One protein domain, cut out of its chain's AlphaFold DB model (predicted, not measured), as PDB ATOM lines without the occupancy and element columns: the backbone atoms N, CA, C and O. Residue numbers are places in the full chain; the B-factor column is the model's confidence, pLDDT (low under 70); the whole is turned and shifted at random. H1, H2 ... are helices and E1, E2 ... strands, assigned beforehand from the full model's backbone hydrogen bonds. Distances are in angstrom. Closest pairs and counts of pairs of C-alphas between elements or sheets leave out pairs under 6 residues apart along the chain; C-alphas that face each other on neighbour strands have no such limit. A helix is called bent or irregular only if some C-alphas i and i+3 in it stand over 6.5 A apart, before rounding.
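AT A GLANCE: This is residues 4 to 169 of the 209 residues of an uncharacterized protein of bioreactor metagenome (UniProt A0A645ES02). A small twisted sheet of four strands makes the core, with the short helices H2 and H4 on one face and the long hairpin of E6 and E7 over the opposite face, set off from it. H1 sits outside the sheet at the H4 end, and H3 with E2 makes a small outlying part beyond H2. The printed part has 166 residues with four named helices and seven named strands, in the order H1 E1 H2 H3 E2 H4 E3 E4 E5 E6 E7; under half of its residues are in these elements, and the class is mixed, helices and strands. The sheet runs E1 E3 E5 E4, mixed, and E6 and E7 form an antiparallel sheet of two. The whole is compact, with a radius of gyration of the C-alphas of 17.3 A and spans of 52 by 40 by 29 A.

IN THESE COORDINATES: Begin with the sheet: E1 is residues 27 to 31, E3 98 to 103, E5 118 to 122 and E4 112 to 115. Find C-alpha 98 at (41.955, 53.096, 14.579); from there E3 runs 13.9 A to C-alpha 103. H2 is residues 36 to 41 and H4 is 88 to 93. H1, residues 4 to 19, begins at C-alpha 4 (57.278, 61.847, 21.466) and is 22.5 A long. H3 is residues 47 to 52, irregular, with C-alphas 48 and 51 7.2 A apart, and E2 is 64 to 67. E6, residues 138 to 144, is 19.5 A long; E7, 152 to 158, is 19.8 A long and ends at C-alpha 158 (36.688, 31.786, 28.748).

HOW THE PARTS SIT: In the sheet, strongly twisted but only just at 4.5 A off its best plane, E1 and E3 are parallel, with N 29 and O 100 at 2.8 A. E3 and E5 are parallel, with N 101 and O 119 at 2.8 A. The hairpin E4 and E5 is antiparallel, with N 120 and O 113 at 2.8 A. H2 and H4 are on the same face, at heights over the sheet of 7.2 A and 9.3 A. H4 only just lies over E3, with 3 C-alphas on it, and runs along it at 3 degrees on the local plane. H1 only just touches H4, with 3 pairs of C-alphas within 8 A, by its residues 6 to 10 alone; the closest C-alphas are those of Ile 6 and Gln 88, 6.4 A, at a shallow tilt of 23 degrees, the same way. E2 pairs with no named strand, but its residues 66 to 67 pair antiparallel with 42 to 43, and 64 to 65 with 54 to 55. In the hairpin E6 and E7, N 141 and O 155 are 2.8 A apart; E7 is apart from E3 only just, at 8.0 A. Every O i to N i+4 pair is within hydrogen-bond range in H1; the counts are 1 of 2 in H4 and 0 of 2 in H2 and H3, where O i to N i+3 gives 3 of 3 and 2 of 3.

THE WHOLE: The two C-alphas farthest apart are those of His 19 and Leu 47, 54.0 A. The printed part has no cut. The links H3 to E2, E2 to H4 and E5 to E6 are long. Mean pLDDT of the printed part is 91.9; look for values under 70 at residues 133 to 135 and 168 to 169.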
ATOM      1  N   ASP A   4      56.419  62.386  22.526       94.88
ATOM      2  CA  ASP A   4      57.278  61.847  21.466       94.88
ATOM      3  C   ASP A   4      56.692  60.587  20.811       94.88
ATOM      4  O   ASP A   4      56.804  60.409  19.599       94.88
ATOM      5  N   GLN A   5      56.016  59.736  21.587       93.81
ATOM      6  CA  GLN A   5      55.318  58.555  21.072       93.81
ATOM      7  C   GLN A   5      54.078  58.943  20.260       93.81
ATOM      8  O   GLN A   5      53.804  58.311  19.241       93.81
ATOM      9  N   ILE A   6      53.357  59.987  20.686       95.19
ATOM     10  CA  ILE A   6      52.218  60.540  19.936       95.19
ATOM     11  C   ILE A   6      52.709  61.127  18.611       95.19
ATOM     12  O   ILE A   6      52.208  60.751  17.554       95.19
ATOM     13  N   ALA A   7      53.744  61.970  18.650       95.81
ATOM     14  CA  ALA A   7      54.319  62.560  17.445       95.81
ATOM     15  C   ALA A   7      54.832  61.485  16.472       95.81
ATOM     16  O   ALA A   7      54.604  61.576  15.267       95.81
ATOM     17  N   TRP A   8      55.493  60.443  16.986       96.06
ATOM     18  CA  TRP A   8      55.930  59.312  16.171       96.06
ATOM     19  C   TRP A   8      54.752  58.557  15.542       96.06
ATOM     20  O   TRP A   8      54.811  58.236  14.353       96.06
ATOM     21  N   TYR A   9      53.685  58.296  16.304       94.88
ATOM     22  CA  TYR A   9      52.470  57.648  15.806       94.88
ATOM     23  C   TYR A   9      51.860  58.443  14.646       94.88
ATOM     24  O   TYR A   9      51.657  57.896  13.562       94.88
ATOM     25  N   GLU A  10      51.660  59.749  14.829       95.06
ATOM     26  CA  GLU A  10      51.067  60.622  13.811       95.06
ATOM     27  C   GLU A  10      51.943  60.718  12.554       95.06
ATOM     28  O   GLU A  10      51.445  60.653  11.427       95.06
ATOM     29  N   GLN A  11      53.264  60.838  12.717       95.69
ATOM     30  CA  GLN A  11      54.205  60.863  11.592       95.69
ATOM     31  C   GLN A  11      54.203  59.538  10.825       95.69
ATOM     32  O   GLN A  11      54.175  59.537   9.593       95.69
ATOM     33  N   THR A  12      54.183  58.416  11.544       95.12
ATOM     34  CA  THR A  12      54.153  57.076  10.947       95.12
ATOM     35  C   THR A  12      52.845  56.846  10.192       95.12
ATOM     36  O   THR A  12      52.881  56.422   9.037       95.12
ATOM     37  N   GLY A  13      51.700  57.199  10.786       94.38
ATOM     38  CA  GLY A  13      50.390  57.113  10.136       94.38
ATOM     39  C   GLY A  13      50.319  57.950   8.856       94.38
ATOM     40  O   GLY A  13      49.900  57.455   7.811       94.38
ATOM     41  N   ASN A  14      50.826  59.187   8.884       94.94
ATOM     42  CA  ASN A  14      50.876  60.055   7.702       94.94
ATOM     43  C   ASN A  14      51.804  59.522   6.594       94.94
ATOM     44  O   ASN A  14      51.484  59.627   5.404       94.94
ATOM     45  N   ALA A  15      52.940  58.923   6.959       95.00
ATOM     46  CA  ALA A  15      53.833  58.284   5.996       95.00
ATOM     47  C   ALA A  15      53.167  57.059   5.342       95.00
ATOM     48  O   ALA A  15      53.181  56.929   4.116       95.00
ATOM     49  N   LEU A  16      52.509  56.208   6.136       94.94
ATOM     50  CA  LEU A  16      51.759  55.052   5.635       94.94
ATOM     51  C   LEU A  16      50.598  55.476   4.733       94.94
ATOM     52  O   LEU A  16      50.443  54.921   3.648       94.94
ATOM     53  N   LYS A  17      49.846  56.511   5.119       95.12
ATOM     54  CA  LYS A  17      48.800  57.121   4.288       95.12
ATOM     55  C   LYS A  17      49.335  57.544   2.924       95.12
ATOM     56  O   LYS A  17      48.704  57.289   1.901       95.12
ATOM     57  N   THR A  18      50.505  58.180   2.900       95.12
ATOM     58  CA  THR A  18      51.151  58.622   1.655       95.12
ATOM     59  C   THR A  18      51.498  57.431   0.761       95.12
ATOM     60  O   THR A  18      51.246  57.474  -0.442       95.12
ATOM     61  N   HIS A  19      52.016  56.346   1.340       93.62
ATOM     62  CA  HIS A  19      52.306  55.114   0.600       93.62
ATOM     63  C   HIS A  19      51.039  54.359   0.165       93.62
ATOM     64  O   HIS A  19      51.063  53.664  -0.847       93.62
ATOM     65  N   ASN A  20      49.929  54.535   0.881       93.19
ATOM     66  CA  ASN A  20      48.637  53.906   0.611       93.19
ATOM     67  C   ASN A  20      47.697  54.799  -0.227       93.19
ATOM     68  O   ASN A  20      46.498  54.902   0.029       93.19
ATOM     69  N   GLY A  21      48.241  55.523  -1.210       93.50
ATOM     70  CA  GLY A  21      47.432  56.316  -2.147       93.50
ATOM     71  C   GLY A  21      46.622  57.446  -1.497       93.50
ATOM     72  O   GLY A  21      45.595  57.855  -2.035       93.50
ATOM     73  N   GLY A  22      47.056  57.944  -0.337       93.44
ATOM     74  CA  GLY A  22      46.382  59.007   0.407       93.44
ATOM     75  C   GLY A  22      45.288  58.526   1.363       93.44
ATOM     76  O   GLY A  22      44.668  59.365   2.019       93.44
ATOM     77  N   GLN A  23      45.053  57.216   1.482       91.19
ATOM     78  CA  GLN A  23      44.072  56.650   2.409       91.19
ATOM     79  C   GLN A  23      44.739  56.138   3.682       91.19
ATOM     80  O   GLN A  23      45.793  55.505   3.631       91.19
ATOM     81  N   MET A  24      44.123  56.405   4.833       90.75
ATOM     82  CA  MET A  24      44.583  55.814   6.087       90.75
ATOM     83  C   MET A  24      44.400  54.295   6.057       90.75
ATOM     84  O   MET A  24      43.441  53.795   5.471       90.75
ATOM     85  N   MET A  25      45.318  53.571   6.693       90.31
ATOM     86  CA  MET A  25      45.203  52.123   6.844       90.31
ATOM     87  C   MET A  25      44.326  51.805   8.059       90.31
ATOM     88  O   MET A  25      44.682  52.245   9.155       90.31
ATOM     89  N   PRO A  26      43.236  51.031   7.912       93.62
ATOM     90  CA  PRO A  26      42.467  50.591   9.068       93.62
ATOM     91  C   PRO A  26      43.372  49.801  10.015       93.62
ATOM     92  O   PRO A  26      44.119  48.915   9.592       93.62
ATOM     93  N   SER A  27      43.325  50.157  11.292       95.50
ATOM     94  CA  SER A  27      44.284  49.708  12.294       95.50
ATOM     95  C   SER A  27      43.587  49.263  13.575       95.50
ATOM     96  O   SER A  27      42.536  49.780  13.957       95.50
ATOM     97  N   LEU A  28      44.205  48.308  14.267       97.50
ATOM     98  CA  LEU A  28      43.864  47.943  15.638       97.50
ATOM     99  C   LEU A  28      45.034  48.297  16.546       97.50
ATOM    100  O   LEU A  28      46.191  48.030  16.214       97.50
ATOM    101  N   LEU A  29      44.727  48.883  17.694       97.38
ATOM    102  CA  LEU A  29      45.720  49.346  18.648       97.38
ATOM    103  C   LEU A  29      45.790  48.412  19.853       97.38
ATOM    104  O   LEU A  29      44.773  47.985  20.390       97.38
ATOM    105  N   PHE A  30      47.005  48.133  20.316       97.44
ATOM    106  CA  PHE A  30      47.249  47.335  21.513       97.44
ATOM    107  C   PHE A  30      48.098  48.148  22.485       97.44
ATOM    108  O   PHE A  30      49.207  48.567  22.152       97.44
ATOM    109  N   GLN A  31      47.590  48.363  23.697       95.56
ATOM    110  CA  GLN A  31      48.313  49.062  24.755       95.56
ATOM    111  C   GLN A  31      48.059  48.378  26.093       95.56
ATOM    112  O   GLN A  31      46.958  47.933  26.364       95.56
ATOM    113  N   HIS A  32      49.063  48.291  26.965       95.81
ATOM    114  CA  HIS A  32      48.870  47.613  28.248       95.81
ATOM    115  C   HIS A  32      47.922  48.376  29.190       95.81
ATOM    116  O   HIS A  32      46.979  47.788  29.700       95.81
ATOM    117  N   ILE A  33      48.175  49.671  29.399       95.69
ATOM    118  CA  ILE A  33      47.393  50.543  30.290       95.69
ATOM    119  C   ILE A  33      46.264  51.208  29.481       95.69
ATOM    120  O   ILE A  33      46.538  51.670  28.370       95.69
ATOM    121  N   PRO A  34      45.026  51.295  29.991       96.19
ATOM    122  CA  PRO A  34      43.922  51.982  29.315       96.19
ATOM    123  C   PRO A  34      44.143  53.493  29.167       96.19
ATOM    124  O   PRO A  34      44.923  54.111  29.895       96.19
ATOM    125  N   VAL A  35      43.395  54.111  28.253       96.62
ATOM    126  CA  VAL A  35      43.270  55.576  28.184       96.62
ATOM    127  C   VAL A  35      42.168  56.088  29.127       96.62
ATOM    128  O   VAL A  35      41.232  55.330  29.411       96.62
ATOM    129  N   PRO A  36      42.253  57.343  29.615       96.06
ATOM    130  CA  PRO A  36      41.223  57.982  30.447       96.06
ATOM    131  C   PRO A  36      39.785  57.822  29.938       96.06
ATOM    132  O   PRO A  36      38.866  57.598  30.725       96.06
ATOM    133  N   GLU A  37      39.602  57.866  28.620       97.06
ATOM    134  CA  GLU A  37      38.322  57.779  27.911       97.06
ATOM    135  C   GLU A  37      37.606  56.439  28.128       97.06
ATOM    136  O   GLU A  37      36.401  56.327  27.941       97.06
ATOM    137  N   THR A  38      38.300  55.429  28.654       97.06
ATOM    138  CA  THR A  38      37.664  54.202  29.152       97.06
ATOM    139  C   THR A  38      36.571  54.502  30.185       97.06
ATOM    140  O   THR A  38      35.539  53.830  30.203       97.06
ATOM    141  N   TYR A  39      36.747  55.522  31.034       96.94
ATOM    142  CA  TYR A  39      35.724  55.915  32.010       96.94
ATOM    143  C   TYR A  39      34.445  56.450  31.359       96.94
ATOM    144  O   TYR A  39      33.401  56.475  32.013       96.94
ATOM    145  N   GLU A  40      34.480  56.815  30.077       97.44
ATOM    146  CA  GLU A  40      33.283  57.166  29.319       97.44
ATOM    147  C   GLU A  40      32.409  55.953  29.011       97.44
ATOM    148  O   GLU A  40      31.227  56.124  28.740       97.44
ATOM    149  N   LEU A  41      32.919  54.727  29.124       98.31
ATOM    150  CA  LEU A  41      32.105  53.506  29.059       98.31
ATOM    151  C   LEU A  41      31.394  53.198  30.384       98.31
ATOM    152  O   LEU A  41      30.597  52.260  30.473       98.31
ATOM    153  N   LEU A  42      31.669  53.981  31.428       97.81
ATOM    154  CA  LEU A  42      31.159  53.761  32.772       97.81
ATOM    155  C   LEU A  42      30.107  54.805  33.154       97.81
ATOM    156  O   LEU A  42      30.040  55.915  32.624       97.81
ATOM    157  N   ARG A  43      29.271  54.452  34.128       97.44
ATOM    158  CA  ARG A  43      28.299  55.354  34.749       97.44
ATOM    159  C   ARG A  43      28.218  55.125  36.248       97.44
ATOM    160  O   ARG A  43      28.668  54.109  36.775       97.44
ATOM    161  N   ARG A  44      27.593  56.068  36.953       97.19
ATOM    162  CA  ARG A  44      27.268  55.875  38.368       97.19
ATOM    163  C   ARG A  44      26.223  54.759  38.525       97.19
ATOM    164  O   ARG A  44      25.296  54.679  37.709       97.19
ATOM    165  N   PRO A  45      26.356  53.908  39.556       96.31
ATOM    166  CA  PRO A  45      25.375  52.876  39.851       96.31
ATOM    167  C   PRO A  45      24.068  53.482  40.364       96.31
ATOM    168  O   PRO A  45      24.061  54.471  41.104       96.31
ATOM    169  N   LYS A  46      22.955  52.835  40.026       95.38
ATOM    170  CA  LYS A  46      21.669  52.982  40.719       95.38
ATOM    171  C   LYS A  46      21.754  52.281  42.080       95.38
ATOM    172  O   LYS A  46      22.613  51.431  42.299       95.38
ATOM    173  N   LEU A  47      20.823  52.575  42.990       92.19
ATOM    174  CA  LEU A  47      20.823  52.012  44.352       92.19
ATOM    175  C   LEU A  47      20.902  50.470  44.371       92.19
ATOM    176  O   LEU A  47      21.630  49.898  45.175       92.19
ATOM    177  N   LEU A  48      20.192  49.809  43.452       91.75
ATOM    178  CA  LEU A  48      20.175  48.346  43.323       91.75
ATOM    179  C   LEU A  48      21.470  47.764  42.732       91.75
ATOM    180  O   LEU A  48      21.730  46.578  42.895       91.75
ATOM    181  N   GLU A  49      22.276  48.591  42.067       92.31
ATOM    182  CA  GLU A  49      23.535  48.207  41.420       92.31
ATOM    183  C   GLU A  49      24.748  48.485  42.323       92.31
ATOM    184  O   GLU A  49      25.868  48.132  41.971       92.31
ATOM    185  N   LEU A  50      24.558  49.093  43.503       89.94
ATOM    186  CA  LEU A  50      25.648  49.325  44.459       89.94
ATOM    187  C   LEU A  50      26.426  48.050  44.825       89.94
ATOM    188  O   LEU A  50      27.656  48.121  44.834       89.94
ATOM    189  N   PRO A  51      25.785  46.882  45.065       88.19
ATOM    190  CA  PRO A  51      26.508  45.638  45.358       88.19
ATOM    191  C   PRO A  51      27.361  45.116  44.196       88.19
ATOM    192  O   PRO A  51      28.117  44.164  44.365       88.19
ATOM    193  N   ASP A  52      27.158  45.688  43.015       84.69
ATOM    194  CA  ASP A  52      27.706  45.276  41.733       84.69
ATOM    195  C   ASP A  52      28.660  46.335  41.151       84.69
ATOM    196  O   ASP A  52      29.191  46.147  40.056       84.69
ATOM    197  N   SER A  53      28.855  47.438  41.880       92.38
ATOM    198  CA  SER A  53      29.694  48.564  41.490       92.38
ATOM    199  C   SER A  53      31.138  48.395  41.951       92.38
ATOM    200  O   SER A  53      31.402  47.812  43.003       92.38
ATOM    201  N   VAL A  54      32.067  48.953  41.181       93.44
ATOM    202  CA  VAL A  54      33.497  48.979  41.502       93.44
ATOM    203  C   VAL A  54      33.921  50.393  41.879       93.44
ATOM    204  O   VAL A  54      33.362  51.374  41.381       93.44
ATOM    205  N   MET A  55      34.917  50.517  42.752       94.56
ATOM    206  CA  MET A  55      35.560  51.805  42.998       94.56
ATOM    207  C   MET A  55      36.395  52.184  41.772       94.56
ATOM    208  O   MET A  55      37.102  51.339  41.224       94.56
ATOM    209  N   GLY A  56      36.312  53.441  41.339       91.69
ATOM    210  CA  GLY A  56      37.237  53.980  40.348       91.69
ATOM    211  C   GLY A  56      38.666  53.996  40.887       91.69
ATOM    212  O   GLY A  56      38.901  53.846  42.085       91.69
ATOM    213  N   GLN A  57      39.627  54.215  40.003       88.06
ATOM    214  CA  GLN A  57      41.033  54.363  40.355       88.06
ATOM    215  C   GLN A  57      41.536  55.755  39.991       88.06
ATOM    216  O   GLN A  57      40.927  56.476  39.199       88.06
ATOM    217  N   VAL A  58      42.658  56.129  40.602       84.12
ATOM    218  CA  VAL A  58      43.401  57.354  40.291       84.12
ATOM    219  C   VAL A  58      42.487  58.600  40.353       84.12
ATOM    220  O   VAL A  58      41.823  58.803  41.376       84.12
ATOM    221  N   SER A  59      42.364  59.398  39.290       87.31
ATOM    222  CA  SER A  59      41.468  60.565  39.203       87.31
ATOM    223  C   SER A  59      39.983  60.268  39.482       87.31
ATOM    224  O   SER A  59      39.230  61.174  39.847       87.31
ATOM    225  N   TRP A  60      39.553  59.005  39.401       89.88
ATOM    226  CA  TRP A  60      38.178  58.562  39.668       89.88
ATOM    227  C   TRP A  60      38.007  57.838  41.014       89.88
ATOM    228  O   TRP A  60      36.909  57.360  41.311       89.88
ATOM    229  N   ALA A  61      39.034  57.806  41.875       84.56
ATOM    230  CA  ALA A  61      39.047  57.041  43.133       84.56
ATOM    231  C   ALA A  61      37.913  57.364  44.125       84.56
ATOM    232  O   ALA A  61      37.591  56.569  45.003       84.56
ATOM    233  N   LYS A  62      37.266  58.528  43.997       86.12
ATOM    234  CA  LYS A  62      36.131  58.930  44.849       86.12
ATOM    235  C   LYS A  62      34.774  58.447  44.327       86.12
ATOM    236  O   LYS A  62      33.737  58.872  44.841       86.12
ATOM    237  N   GLY A  63      34.744  57.634  43.271       91.12
ATOM    238  CA  GLY A  63      33.509  57.204  42.636       91.12
ATOM    239  C   GLY A  63      33.281  55.704  42.610       91.12
ATOM    240  O   GLY A  63      34.218  54.928  42.515       91.12
ATOM    241  N   LEU A  64      32.004  55.325  42.672       95.81
ATOM    242  CA  LEU A  64      31.528  53.993  42.320       95.81
ATOM    243  C   LEU A  64      31.025  53.995  40.880       95.81
ATOM    244  O   LEU A  64      30.353  54.953  40.468       95.81
ATOM    245  N   PHE A  65      31.322  52.920  40.159       97.19
ATOM    246  CA  PHE A  65      31.044  52.776  38.738       97.19
ATOM    247  C   PHE A  65      30.463  51.406  38.404       97.19
ATOM    248  O   PHE A  65      30.776  50.400  39.035       97.19
ATOM    249  N   VAL A  66      29.624  51.398  37.378       97.44
ATOM    250  CA  VAL A  66      29.162  50.216  36.643       97.44
ATOM    251  C   VAL A  66      29.286  50.510  35.152       97.44
ATOM    252  O   VAL A  66      29.407  51.675  34.762       97.44
ATOM    253  N   LEU A  67      29.245  49.474  34.316       98.00
ATOM    254  CA  LEU A  67      29.170  49.652  32.867       98.00
ATOM    255  C   LEU A  67      27.906  50.433  32.482       98.00
ATOM    256  O   LEU A  67      26.865  50.327  33.143       98.00
ATOM    257  N   LYS A  68      27.992  51.224  31.410       98.06
ATOM    258  CA  LYS A  68      26.799  51.724  30.720       98.06
ATOM    259  C   LYS A  68      26.011  50.559  30.111       98.06
ATOM    260  O   LYS A  68      26.547  49.479  29.888       98.06
ATOM    261  N   ASP A  69      24.726  50.785  29.862       95.88
ATOM    262  CA  ASP A  69      23.785  49.721  29.488       95.88
ATOM    263  C   ASP A  69      24.069  49.136  28.086       95.88
ATOM    264  O   ASP A  69      23.693  48.003  27.799       95.88
ATOM    265  N   ASP A  70      24.740  49.900  27.222       95.94
ATOM    266  CA  ASP A  70      25.148  49.541  25.861       95.94
ATOM    267  C   ASP A  70      26.559  48.931  25.772       95.94
ATOM    268  O   ASP A  70      26.983  48.494  24.699       95.94
ATOM    269  N   VAL A  71      27.278  48.865  26.893       97.81
ATOM    270  CA  VAL A  71      28.631  48.309  26.976       97.81
ATOM    271  C   VAL A  71      28.543  46.828  27.318       97.81
ATOM    272  O   VAL A  71      27.861  46.421  28.260       97.81
ATOM    273  N   LYS A  72      29.230  45.996  26.536       95.38
ATOM    274  CA  LYS A  72      29.198  44.537  26.698       95.38
ATOM    275  C   LYS A  72      30.286  44.087  27.660       95.38
ATOM    276  O   LYS A  72      31.338  44.708  27.722       95.38
ATOM    277  N   GLY A  73      30.060  42.969  28.345       93.56
ATOM    278  CA  GLY A  73      31.030  42.335  29.240       93.56
ATOM    279  C   GLY A  73      30.848  42.718  30.709       93.56
ATOM    280  O   GLY A  73      29.736  42.979  31.168       93.56
ATOM    281  N   THR A  74      31.946  42.694  31.452       92.12
ATOM    282  CA  THR A  74      32.007  42.731  32.912       92.12
ATOM    283  C   THR A  74      33.092  43.698  33.363       92.12
ATOM    284  O   THR A  74      34.241  43.649  32.918       92.12
ATOM    285  N   LEU A  75      32.708  44.558  34.301       94.12
ATOM    286  CA  LEU A  75      33.604  45.424  35.052       94.12
ATOM    287  C   LEU A  75      33.912  44.754  36.394       94.12
ATOM    288  O   LEU A  75      33.050  44.723  37.274       94.12
ATOM    289  N   GLY A  76      35.108  44.181  36.514       91.62
ATOM    290  CA  GLY A  76      35.588  43.534  37.736       91.62
ATOM    291  C   GLY A  76      36.320  44.500  38.669       91.62
ATOM    292  O   GLY A  76      36.241  44.358  39.888       91.62
ATOM    293  N   GLU A  77      36.967  45.527  38.116       92.88
ATOM    294  CA  GLU A  77      37.684  46.554  38.877       92.88
ATOM    295  C   GLU A  77      37.719  47.899  38.133       92.88
ATOM    296  O   GLU A  77      37.487  47.969  36.925       92.88
ATOM    297  N   GLY A  78      37.976  48.996  38.851       94.94
ATOM    298  CA  GLY A  78      38.069  50.321  38.236       94.94
ATOM    299  C   GLY A  78      39.260  50.410  37.272       94.94
ATOM    300  O   GLY A  78      40.358  50.051  37.689       94.94
ATOM    301  N   PRO A  79      39.092  50.914  36.034       96.00
ATOM    302  CA  PRO A  79      40.193  51.097  35.090       96.00
ATOM    303  C   PRO A  79      41.337  51.933  35.668       96.00
ATOM    304  O   PRO A  79      41.113  53.065  36.114       96.00
ATOM    305  N   CYS A  80      42.564  51.419  35.643       93.75
ATOM    306  CA  CYS A  80      43.742  52.157  36.098       93.75
ATOM    307  C   CYS A  80      44.363  52.956  34.937       93.75
ATOM    308  O   CYS A  80      45.434  52.646  34.416       93.75
ATOM    309  N   SER A  81      43.645  53.989  34.488       92.81
ATOM    310  CA  SER A  81      44.131  54.932  33.476       92.81
ATOM    311  C   SER A  81      45.024  56.020  34.085       92.81
ATOM    312  O   SER A  81      44.878  56.343  35.265       92.81
ATOM    313  N   PRO A  82      45.910  56.653  33.295       90.50
ATOM    314  CA  PRO A  82      46.678  57.810  33.748       90.50
ATOM    315  C   PRO A  82      45.786  58.962  34.237       90.50
ATOM    316  O   PRO A  82      44.693  59.172  33.714       90.50
ATOM    317  N   ASP A  83      46.292  59.760  35.180       86.69
ATOM    318  CA  ASP A  83      45.614  60.976  35.666       86.69
ATOM    319  C   ASP A  83      45.619  62.127  34.660       86.69
ATOM    320  O   ASP A  83      44.789  63.032  34.719       86.69
ATOM    321  N   PHE A  84      46.595  62.123  33.758       86.94
ATOM    322  CA  PHE A  84      46.796  63.192  32.799       86.94
ATOM    323  C   PHE A  84      46.470  62.699  31.396       86.94
ATOM    324  O   PHE A  84      47.082  61.750  30.904       86.94
ATOM    325  N   ASN A  85      45.529  63.380  30.749       91.44
ATOM    326  CA  ASN A  85      45.236  63.190  29.340       91.44
ATOM    327  C   ASN A  85      46.083  64.164  28.514       91.44
ATOM    328  O   ASN A  85      45.843  65.371  28.537       91.44
ATOM    329  N   ASN A  86      47.069  63.640  27.791       92.06
ATOM    330  CA  ASN A  86      47.933  64.423  26.907       92.06
ATOM    331  C   ASN A  86      47.486  64.400  25.436       92.06
ATOM    332  O   ASN A  86      48.286  64.677  24.548       92.06
ATOM    333  N   GLY A  87      46.227  64.050  25.162       95.12
ATOM    334  CA  GLY A  87      45.690  63.983  23.802       95.12
ATOM    335  C   GLY A  87      46.013  62.684  23.067       95.12
ATOM    336  O   GLY A  87      45.793  62.600  21.862       95.12
ATOM    337  N   GLN A  88      46.497  61.656  23.774       96.06
ATOM    338  CA  GLN A  88      46.765  60.342  23.191       96.06
ATOM    339  C   GLN A  88      45.543  59.761  22.468       96.06
ATOM    340  O   GLN A  88      45.676  59.267  21.358       96.06
ATOM    341  N   PHE A  89      44.368  59.764  23.094       97.31
ATOM    342  CA  PHE A  89      43.175  59.209  22.457       97.31
ATOM    343  C   PHE A  89      42.747  60.059  21.256       97.31
ATOM    344  O   PHE A  89      42.427  59.533  20.194       97.31
ATOM    345  N   GLN A  90      42.849  61.386  21.377       97.19
ATOM    346  CA  GLN A  90      42.525  62.303  20.289       97.19
ATOM    347  C   GLN A  90      43.424  62.101  19.060       97.19
ATOM    348  O   GLN A  90      42.953  62.264  17.934       97.19
ATOM    349  N   SER A  91      44.691  61.716  19.245       96.31
ATOM    350  CA  SER A  91      45.572  61.401  18.115       96.31
ATOM    351  C   SER A  91      45.140  60.143  17.363       96.31
ATOM    352  O   SER A  91      45.464  60.023  16.187       96.31
ATOM    353  N   TRP A  92      44.363  59.246  17.978       96.50
ATOM    354  CA  TRP A  92      43.744  58.093  17.309       96.50
ATOM    355  C   TRP A  92      42.446  58.471  16.595       96.50
ATOM    356  O   TRP A  92      42.178  58.005  15.490       96.50
ATOM    357  N   VAL A  93      41.646  59.340  17.221       96.94
ATOM    358  CA  VAL A  93      40.361  59.801  16.678       96.94
ATOM    359  C   VAL A  93      40.566  60.688  15.447       96.94
ATOM    360  O   VAL A  93      39.886  60.508  14.441       96.94
ATOM    361  N   ASN A  94      41.514  61.632  15.495       95.56
ATOM    362  CA  ASN A  94      41.698  62.641  14.444       95.56
ATOM    363  C   ASN A  94      41.955  62.052  13.042       95.56
ATOM    364  O   ASN A  94      41.352  62.542  12.084       95.56
ATOM    365  N   PRO A  95      42.834  61.045  12.869       91.94
ATOM    366  CA  PRO A  95      43.059  60.436  11.564       91.94
ATOM    367  C   PRO A  95      41.934  59.475  11.152       91.94
ATOM    368  O   PRO A  95      41.762  59.244   9.955       91.94
ATOM    369  N   GLY A  96      41.173  58.944  12.119       91.44
ATOM    370  CA  GLY A  96      40.030  58.055  11.888       91.44
ATOM    371  C   GLY A  96      40.409  56.654  11.404       91.44
ATOM    372  O   GLY A  96      39.623  56.015  10.708       91.44
ATOM    373  N   ASP A  97      41.623  56.197  11.710       91.31
ATOM    374  CA  ASP A  97      42.192  54.945  11.210       91.31
ATOM    375  C   ASP A  97      42.117  53.789  12.215       91.31
ATOM    376  O   ASP A  97      42.063  52.622  11.821       91.31
ATOM    377  N   VAL A  98      42.067  54.096  13.512       97.12
ATOM    378  CA  VAL A  98      41.955  53.096  14.579       97.12
ATOM    379  C   VAL A  98      40.505  52.649  14.737       97.12
ATOM    380  O   VAL A  98      39.663  53.395  15.222       97.12
ATOM    381  N   LEU A  99      40.212  51.400  14.378       97.69
ATOM    382  CA  LEU A  99      38.870  50.815  14.513       97.69
ATOM    383  C   LEU A  99      38.591  50.334  15.944       97.69
ATOM    384  O   LEU A  99      37.453  50.335  16.415       97.69
ATOM    385  N   GLY A 100      39.640  49.898  16.642       98.12
ATOM    386  CA  GLY A 100      39.550  49.416  18.012       98.12
ATOM    387  C   GLY A 100      40.890  49.456  18.735       98.12
ATOM    388  O   GLY A 100      41.943  49.285  18.121       98.12
ATOM    389  N   ALA A 101      40.839  49.676  20.044       98.38
ATOM    390  CA  ALA A 101      41.978  49.707  20.945       98.38
ATOM    391  C   ALA A 101      41.765  48.719  22.099       98.38
ATOM    392  O   ALA A 101      40.720  48.720  22.752       98.38
ATOM    393  N   PHE A 102      42.766  47.878  22.347       98.50
ATOM    394  CA  PHE A 102      42.696  46.787  23.310       98.50
ATOM    395  C   PHE A 102      43.660  46.991  24.472       98.50
ATOM    396  O   PHE A 102      44.843  47.281  24.260       98.50
ATOM    397  N   PHE A 103      43.144  46.787  25.685       97.94
ATOM    398  CA  PHE A 103      43.835  47.054  26.943       97.94
ATOM    399  C   PHE A 103      43.965  45.821  27.830       97.94
ATOM    400  O   PHE A 103      43.181  44.882  27.729       97.94
ATOM    401  N   GLY A 104      44.965  45.831  28.710       94.75
ATOM    402  CA  GLY A 104      45.128  44.856  29.787       94.75
ATOM    403  C   GLY A 104      45.200  45.574  31.130       94.75
ATOM    404  O   GLY A 104      44.385  46.446  31.399       94.75
ATOM    405  N   HIS A 105      46.211  45.232  31.938       95.25
ATOM    406  CA  HIS A 105      46.540  45.838  33.240       95.25
ATOM    407  C   HIS A 105      45.532  45.566  34.371       95.25
ATOM    408  O   HIS A 105      45.937  45.107  35.440       95.25
ATOM    409  N   ASP A 106      44.241  45.758  34.109       93.50
ATOM    410  CA  ASP A 106      43.138  45.444  35.019       93.50
ATOM    411  C   ASP A 106      42.620  44.030  34.690       93.50
ATOM    412  O   ASP A 106      41.858  43.807  33.743       93.50
ATOM    413  N   HIS A 107      43.139  43.033  35.405       92.25
ATOM    414  CA  HIS A 107      43.108  41.625  35.005       92.25
ATOM    415  C   HIS A 107      41.727  40.974  35.026       92.25
ATOM    416  O   HIS A 107      41.575  39.905  34.423       92.25
ATOM    417  N   VAL A 108      40.757  41.569  35.723       90.50
ATOM    418  CA  VAL A 108      39.388  41.035  35.846       90.50
ATOM    419  C   VAL A 108      38.365  41.775  34.976       90.50
ATOM    420  O   VAL A 108      37.187  41.420  34.971       90.50
ATOM    421  N   ASN A 109      38.800  42.766  34.196       94.25
ATOM    422  CA  ASN A 109      37.946  43.466  33.240       94.25
ATOM    423  C   ASN A 109      37.886  42.729  31.894       94.25
ATOM    424  O   ASN A 109      38.900  42.254  31.383       94.25
ATOM    425  N   ASP A 110      36.694  42.646  31.297       93.56
ATOM    426  CA  ASP A 110      36.481  42.006  29.987       93.56
ATOM    427  C   ASP A 110      35.488  42.752  29.078       93.56
ATOM    428  O   ASP A 110      34.976  42.194  28.106       93.56
ATOM    429  N   PHE A 111      35.225  44.024  29.378       96.38
ATOM    430  CA  PHE A 111      34.205  44.804  28.692       96.38
ATOM    431  C   PHE A 111      34.667  45.433  27.373       96.38
ATOM    432  O   PHE A 111      35.858  45.643  27.145       96.38
ATOM    433  N   GLU A 112      33.708  45.757  26.509       97.81
ATOM    434  CA  GLU A 112      33.922  46.474  25.252       97.81
ATOM    435  C   GLU A 112      32.792  47.467  24.963       97.81
ATOM    436  O   GLU A 112      31.611  47.181  25.187       97.81
ATOM    437  N   GLY A 113      33.156  48.636  24.443       98.19
ATOM    438  CA  GLY A 113      32.214  49.679  24.044       98.19
ATOM    439  C   GLY A 113      32.870  50.704  23.126       98.19
ATOM    440  O   GLY A 113      34.084  50.693  22.953       98.19
ATOM    441  N   TYR A 114      32.071  51.581  22.523       98.31
ATOM    442  CA  TYR A 114      32.570  52.589  21.587       98.31
ATOM    443  C   TYR A 114      32.699  53.957  22.252       98.31
ATOM    444  O   TYR A 114      31.776  54.412  22.926       98.31
ATOM    445  N   VAL A 115      33.823  54.624  21.997       98.31
ATOM    446  CA  VAL A 115      34.049  56.041  22.304       98.31
ATOM    447  C   VAL A 115      34.569  56.698  21.030       98.31
ATOM    448  O   VAL A 115      35.499  56.178  20.419       98.31
ATOM    449  N   ASP A 116      33.924  57.773  20.577       97.75
ATOM    450  CA  ASP A 116      34.295  58.534  19.369       97.75
ATOM    451  C   ASP A 116      34.605  57.681  18.123       97.75
ATOM    452  O   ASP A 116      35.514  57.962  17.345       97.75
ATOM    453  N   GLY A 117      33.828  56.613  17.924       96.88
ATOM    454  CA  GLY A 117      33.968  55.707  16.780       96.88
ATOM    455  C   GLY A 117      35.032  54.616  16.938       96.88
ATOM    456  O   GLY A 117      35.084  53.719  16.100       96.88
ATOM    457  N   ILE A 118      35.809  54.623  18.025       98.38
ATOM    458  CA  ILE A 118      36.814  53.602  18.341       98.38
ATOM    459  C   ILE A 118      36.239  52.625  19.368       98.38
ATOM    460  O   ILE A 118      35.754  53.028  20.427       98.38
ATOM    461  N   MET A 119      36.314  51.324  19.089       98.44
ATOM    462  CA  MET A 119      35.954  50.312  20.082       98.44
ATOM    463  C   MET A 119      37.068  50.173  21.126       98.44
ATOM    464  O   MET A 119      38.167  49.728  20.808       98.44
ATOM    465  N   LEU A 120      36.792  50.498  22.383       98.56
ATOM    466  CA  LEU A 120      37.692  50.250  23.505       98.56
ATOM    467  C   LEU A 120      37.358  48.891  24.124       98.56
ATOM    468  O   LEU A 120      36.228  48.685  24.567       98.56
ATOM    469  N   GLY A 121      38.319  47.965  24.149       97.75
ATOM    470  CA  GLY A 121      38.119  46.594  24.625       97.75
ATOM    471  C   GLY A 121      39.130  46.172  25.688       97.75
ATOM    472  O   GLY A 121      40.337  46.240  25.476       97.75
ATOM    473  N   TYR A 122      38.647  45.665  26.817       97.12
ATOM    474  CA  TYR A 122      39.487  45.049  27.840       97.12
ATOM    475  C   TYR A 122      39.743  43.571  27.577       97.12
ATOM    476  O   TYR A 122      38.851  42.806  27.193       97.12
ATOM    477  N   CYS A 123      40.978  43.167  27.840       94.88
ATOM    478  CA  CYS A 123      41.440  41.794  27.796       94.88
ATOM    479  C   CYS A 123      41.686  41.305  29.221       94.88
ATOM    480  O   CYS A 123      42.699  41.635  29.843       94.88
ATOM    481  N   ARG A 124      40.777  40.456  29.701       92.19
ATOM    482  CA  ARG A 124      40.963  39.690  30.935       92.19
ATOM    483  C   ARG A 124      42.264  38.892  30.875       92.19
ATOM    484  O   ARG A 124      42.692  38.456  29.805       92.19
ATOM    485  N   THR A 125      42.879  38.654  32.031       90.81
ATOM    486  CA  THR A 125      44.098  37.845  32.100       90.81
ATOM    487  C   THR A 125      43.881  36.419  31.579       90.81
ATOM    488  O   THR A 125      42.914  35.736  31.926       90.81
ATOM    489  N   ALA A 126      44.834  35.950  30.774       89.19
ATOM    490  CA  ALA A 126      44.933  34.554  30.345       89.19
ATOM    491  C   ALA A 126      45.810  33.713  31.293       89.19
ATOM    492  O   ALA A 126      45.786  32.484  31.251       89.19
ATOM    493  N   GLY A 127      46.624  34.370  32.127       82.44
ATOM    494  CA  GLY A 127      47.619  33.722  32.974       82.44
ATOM    495  C   GLY A 127      47.085  33.292  34.341       82.44
ATOM    496  O   GLY A 127      46.083  33.798  34.842       82.44
ATOM    497  N   PHE A 128      47.816  32.377  34.980       79.81
ATOM    498  CA  PHE A 128      47.525  31.870  36.333       79.81
ATOM    499  C   PHE A 128      48.480  32.407  37.410       79.81
ATOM    500  O   PHE A 128      48.305  32.109  38.586       79.81
ATOM    501  N   VAL A 129      49.514  33.153  37.009       78.31
ATOM    502  CA  VAL A 129      50.550  33.671  37.920       78.31
ATOM    503  C   VAL A 129      50.154  35.021  38.504       78.31
ATOM    504  O   VAL A 129      50.387  35.287  39.679       78.31
ATOM    505  N   ALA A 130      49.571  35.882  37.675       73.31
ATOM    506  CA  ALA A 130      49.062  37.162  38.123       73.31
ATOM    507  C   ALA A 130      47.734  36.986  38.873       73.31
ATOM    508  O   ALA A 130      47.062  35.964  38.718       73.31
ATOM    509  N   TYR A 131      47.341  37.996  39.655       80.50
ATOM    510  CA  TYR A 131      45.997  38.012  40.228       80.50
ATOM    511  C   TYR A 131      44.959  37.931  39.102       80.50
ATOM    512  O   TYR A 131      45.178  38.431  37.997       80.50
ATOM    513  N   GLY A 132      43.853  37.266  39.389       70.06
ATOM    514  CA  GLY A 132      42.777  37.059  38.442       70.06
ATOM    515  C   GLY A 132      41.683  36.202  39.058       70.06
ATOM    516  O   GLY A 132      41.805  35.711  40.184       70.06
ATOM    517  N   ASP A 133      40.637  35.999  38.273       68.62
ATOM    518  CA  ASP A 133      39.382  35.371  38.673       68.62
ATOM    519  C   ASP A 133      39.490  33.833  38.713       68.62
ATOM    520  O   ASP A 133      38.861  33.141  37.929       68.62
ATOM    521  N   ARG A 134      40.412  33.285  39.523       65.31
ATOM    522  CA  ARG A 134      40.549  31.861  39.930       65.31
ATOM    523  C   ARG A 134      39.892  30.795  39.016       65.31
ATOM    524  O   ARG A 134      39.113  29.978  39.486       65.31
ATOM    525  N   GLY A 135      40.255  30.725  37.731       64.81
ATOM    526  CA  GLY A 135      39.727  29.731  36.776       64.81
ATOM    527  C   GLY A 135      38.868  30.299  35.640       64.81
ATOM    528  O   GLY A 135      38.573  29.582  34.683       64.81
ATOM    529  N   HIS A 136      38.522  31.578  35.706       75.00
ATOM    530  CA  HIS A 136      37.845  32.353  34.672       75.00
ATOM    531  C   HIS A 136      38.828  33.137  33.796       75.00
ATOM    532  O   HIS A 136      38.480  34.186  33.253       75.00
ATOM    533  N   GLN A 137      40.056  32.638  33.647       85.62
ATOM    534  CA  GLN A 137      40.969  33.106  32.614       85.62
ATOM    535  C   GLN A 137      40.255  33.082  31.266       85.62
ATOM    536  O   GLN A 137      39.438  32.196  30.975       85.62
ATOM    537  N   ALA A 138      40.570  34.067  30.445       89.44
ATOM    538  CA  ALA A 138      39.985  34.180  29.131       89.44
ATOM    539  C   ALA A 138      41.007  34.728  28.145       89.44
ATOM    540  O   ALA A 138      42.021  35.316  28.520       89.44
ATOM    541  N   VAL A 139      40.722  34.510  26.872       92.75
ATOM    542  CA  VAL A 139      41.451  35.104  25.759       92.75
ATOM    543  C   VAL A 139      40.474  35.924  24.937       92.75
ATOM    544  O   VAL A 139      39.310  35.549  24.798       92.75
ATOM    545  N   ARG A 140      40.945  37.035  24.380       95.00
ATOM    546  CA  ARG A 140      40.171  37.801  23.412       95.00
ATOM    547  C   ARG A 140      40.476  37.287  22.013       95.00
ATOM    548  O   ARG A 140      41.627  37.335  21.582       95.00
ATOM    549  N   LEU A 141      39.455  36.806  21.314       95.88
ATOM    550  CA  LEU A 141      39.534  36.534  19.886       95.88
ATOM    551  C   LEU A 141      39.199  37.823  19.137       95.88
ATOM    552  O   LEU A 141      38.229  38.506  19.467       95.88
ATOM    553  N   ILE A 142      40.020  38.164  18.148       97.19
ATOM    554  CA  ILE A 142      39.784  39.259  17.211       97.19
ATOM    555  C   ILE A 142      39.792  38.640  15.820       97.19
ATOM    556  O   ILE A 142      40.778  38.015  15.424       97.19
ATOM    557  N   THR A 143      38.696  38.800  15.091       97.44
ATOM    558  CA  THR A 143      38.518  38.245  13.752       97.44
ATOM    559  C   THR A 143      38.447  39.381  12.744       97.44
ATOM    560  O   THR A 143      37.583  40.255  12.840       97.44
ATOM    561  N   LEU A 144      39.367  39.348  11.784       96.25
ATOM    562  CA  LEU A 144      39.458  40.281  10.666       96.25
ATOM    563  C   LEU A 144      38.921  39.606   9.401       96.25
ATOM    564  O   LEU A 144      39.209  38.430   9.171       96.25
ATOM    565  N   ASP A 145      38.183  40.350   8.580       93.88
ATOM    566  CA  ASP A 145      37.803  39.921   7.231       93.88
ATOM    567  C   ASP A 145      38.733  40.587   6.214       93.88
ATOM    568  O   ASP A 145      38.731  41.808   6.059       93.88
ATOM    569  N   GLU A 146      39.524  39.784   5.503       92.75
ATOM    570  CA  GLU A 146      40.434  40.279   4.465       92.75
ATOM    571  C   GLU A 146      39.701  40.979   3.310       92.75
ATOM    572  O   GLU A 146      40.271  41.855   2.660       92.75
ATOM    573  N   ASN A 147      38.428  40.641   3.080       95.25
ATOM    574  CA  ASN A 147      37.599  41.257   2.045       95.25
ATOM    575  C   ASN A 147      36.962  42.571   2.517       95.25
ATOM    576  O   ASN A 147      36.478  43.349   1.693       95.25
ATOM    577  N   ASN A 148      36.958  42.829   3.828       94.25
ATOM    578  CA  ASN A 148      36.433  44.053   4.419       94.25
ATOM    579  C   ASN A 148      37.311  44.538   5.591       94.25
ATOM    580  O   ASN A 148      36.901  44.470   6.757       94.25
ATOM    581  N   PRO A 149      38.503  45.090   5.292       90.62
ATOM    582  CA  PRO A 149      39.511  45.439   6.298       90.62
ATOM    583  C   PRO A 149      39.100  46.604   7.209       90.62
ATOM    584  O   PRO A 149      39.766  46.869   8.202       90.62
ATOM    585  N   ASN A 150      38.000  47.298   6.894       92.69
ATOM    586  CA  ASN A 150      37.437  48.369   7.723       92.69
ATOM    587  C   ASN A 150      36.535  47.842   8.847       92.69
ATOM    588  O   ASN A 150      35.903  48.621   9.558       92.69
ATOM    589  N   THR A 151      36.427  46.522   8.985       94.31
ATOM    590  CA  THR A 151      35.584  45.881   9.988       94.31
ATOM    591  C   THR A 151      36.336  44.769  10.692       94.31
ATOM    592  O   THR A 151      37.224  44.129  10.132       94.31
ATOM    593  N   PHE A 152      35.958  44.529  11.939       97.12
ATOM    594  CA  PHE A 152      36.409  43.385  12.707       97.12
ATOM    595  C   PHE A 152      35.299  42.967  13.669       97.12
ATOM    596  O   PHE A 152      34.363  43.721  13.938       97.12
ATOM    597  N   SER A 153      35.415  41.759  14.198       96.69
ATOM    598  CA  SER A 153      34.607  41.303  15.326       96.69
ATOM    599  C   SER A 153      35.518  40.803  16.434       96.69
ATOM    600  O   SER A 153      36.686  40.477  16.207       96.69
ATOM    601  N   THR A 154      35.004  40.787  17.656       97.00
ATOM    602  CA  THR A 154      35.752  40.297  18.804       97.00
ATOM    603  C   THR A 154      34.827  39.604  19.789       97.00
ATOM    604  O   THR A 154      33.641  39.916  19.876       97.00
ATOM    605  N   GLU A 155      35.379  38.643  20.516       94.62
ATOM    606  CA  GLU A 155      34.701  37.982  21.618       94.62
ATOM    607  C   GLU A 155      35.707  37.558  22.690       94.62
ATOM    608  O   GLU A 155      36.886  37.316  22.417       94.62
ATOM    609  N   MET A 156      35.229  37.458  23.928       92.06
ATOM    610  CA  MET A 156      35.993  36.919  25.046       92.06
ATOM    611  C   MET A 156      35.666  35.437  25.219       92.06
ATOM    612  O   MET A 156      34.535  35.064  25.532       92.06
ATOM    613  N   LEU A 157      36.678  34.592  25.039       91.00
ATOM    614  CA  LEU A 157      36.586  33.148  25.198       91.00
ATOM    615  C   LEU A 157      37.161  32.753  26.552       91.00
ATOM    616  O   LEU A 157      38.374  32.769  26.766       91.00
ATOM    617  N   SER A 158      36.282  32.381  27.476       86.19
ATOM    618  CA  SER A 158      36.688  31.786  28.748       86.19
ATOM    619  C   SER A 158      37.339  30.417  28.542       86.19
ATOM    620  O   SER A 158      37.024  29.695  27.593       86.19
ATOM    621  N   MET A 159      38.166  29.994  29.501       83.12
ATOM    622  CA  MET A 159      38.693  28.623  29.566       83.12
ATOM    623  C   MET A 159      37.592  27.572  29.372       83.12
ATOM    624  O   MET A 159      37.768  26.621  28.616       83.12
ATOM    625  N   LYS A 160      36.418  27.783  29.984       79.12
ATOM    626  CA  LYS A 160      35.264  26.887  29.851       79.12
ATOM    627  C   LYS A 160      34.766  26.786  28.406       79.12
ATOM    628  O   LYS A 160      34.477  25.682  27.954       79.12
ATOM    629  N   GLN A 161      34.665  27.905  27.688       84.56
ATOM    630  CA  GLN A 161      34.268  27.915  26.272       84.56
ATOM    631  C   GLN A 161      35.315  27.247  25.374       84.56
ATOM    632  O   GLN A 161      34.957  26.643  24.370       84.56
ATOM    633  N   LEU A 162      36.587  27.281  25.777       85.62
ATOM    634  CA  LEU A 162      37.676  26.563  25.113       85.62
ATOM    635  C   LEU A 162      37.747  25.068  25.485       85.62
ATOM    636  O   LEU A 162      38.647  24.367  25.032       85.62
ATOM    637  N   GLY A 163      36.837  24.565  26.328       83.44
ATOM    638  CA  GLY A 163      36.876  23.183  26.822       83.44
ATOM    639  C   GLY A 163      38.017  22.908  27.807       83.44
ATOM    640  O   GLY A 163      38.352  21.752  28.064       83.44
ATOM    641  N   LEU A 164      38.620  23.957  28.365       81.81
ATOM    642  CA  LEU A 164      39.738  23.878  29.294       81.81
ATOM    643  C   LEU A 164      39.264  24.018  30.744       81.81
ATOM    644  O   LEU A 164      38.310  24.731  31.063       81.81
ATOM    645  N   ARG A 165      39.980  23.355  31.655       75.31
ATOM    646  CA  ARG A 165      39.763  23.444  33.100       75.31
ATOM    647  C   ARG A 165      41.092  23.639  33.814       75.31
ATOM    648  O   ARG A 165      42.040  22.893  33.583       75.31
ATOM    649  N   ALA A 166      41.144  24.616  34.712       73.12
ATOM    650  CA  ALA A 166      42.303  24.822  35.566       73.12
ATOM    651  C   ALA A 166      42.394  23.706  36.619       73.12
ATOM    652  O   ALA A 166      41.508  23.568  37.458       73.12
ATOM    653  N   ALA A 167      43.465  22.911  36.584       73.12
ATOM    654  CA  ALA A 167      43.693  21.836  37.556       73.12
ATOM    655  C   ALA A 167      44.009  22.359  38.970       73.12
ATOM    656  O   ALA A 167      43.828  21.646  39.952       73.12
ATOM    657  N   SER A 168      44.481  23.602  39.068       68.62
ATOM    658  CA  SER A 168      44.845  24.281  40.315       68.62
ATOM    659  C   SER A 168      43.664  24.935  41.041       68.62
ATOM    660  O   SER A 168      43.861  25.525  42.100       68.62
ATOM    661  N   VAL A 169      42.451  24.849  40.487       66.25
ATOM    662  CA  VAL A 169      41.244  25.506  41.004       66.25
ATOM    663  C   VAL A 169      40.288  24.457  41.582       66.25
ATOM    664  O   VAL A 169      40.070  23.395  40.993       66.25
TER     665      VAL A 169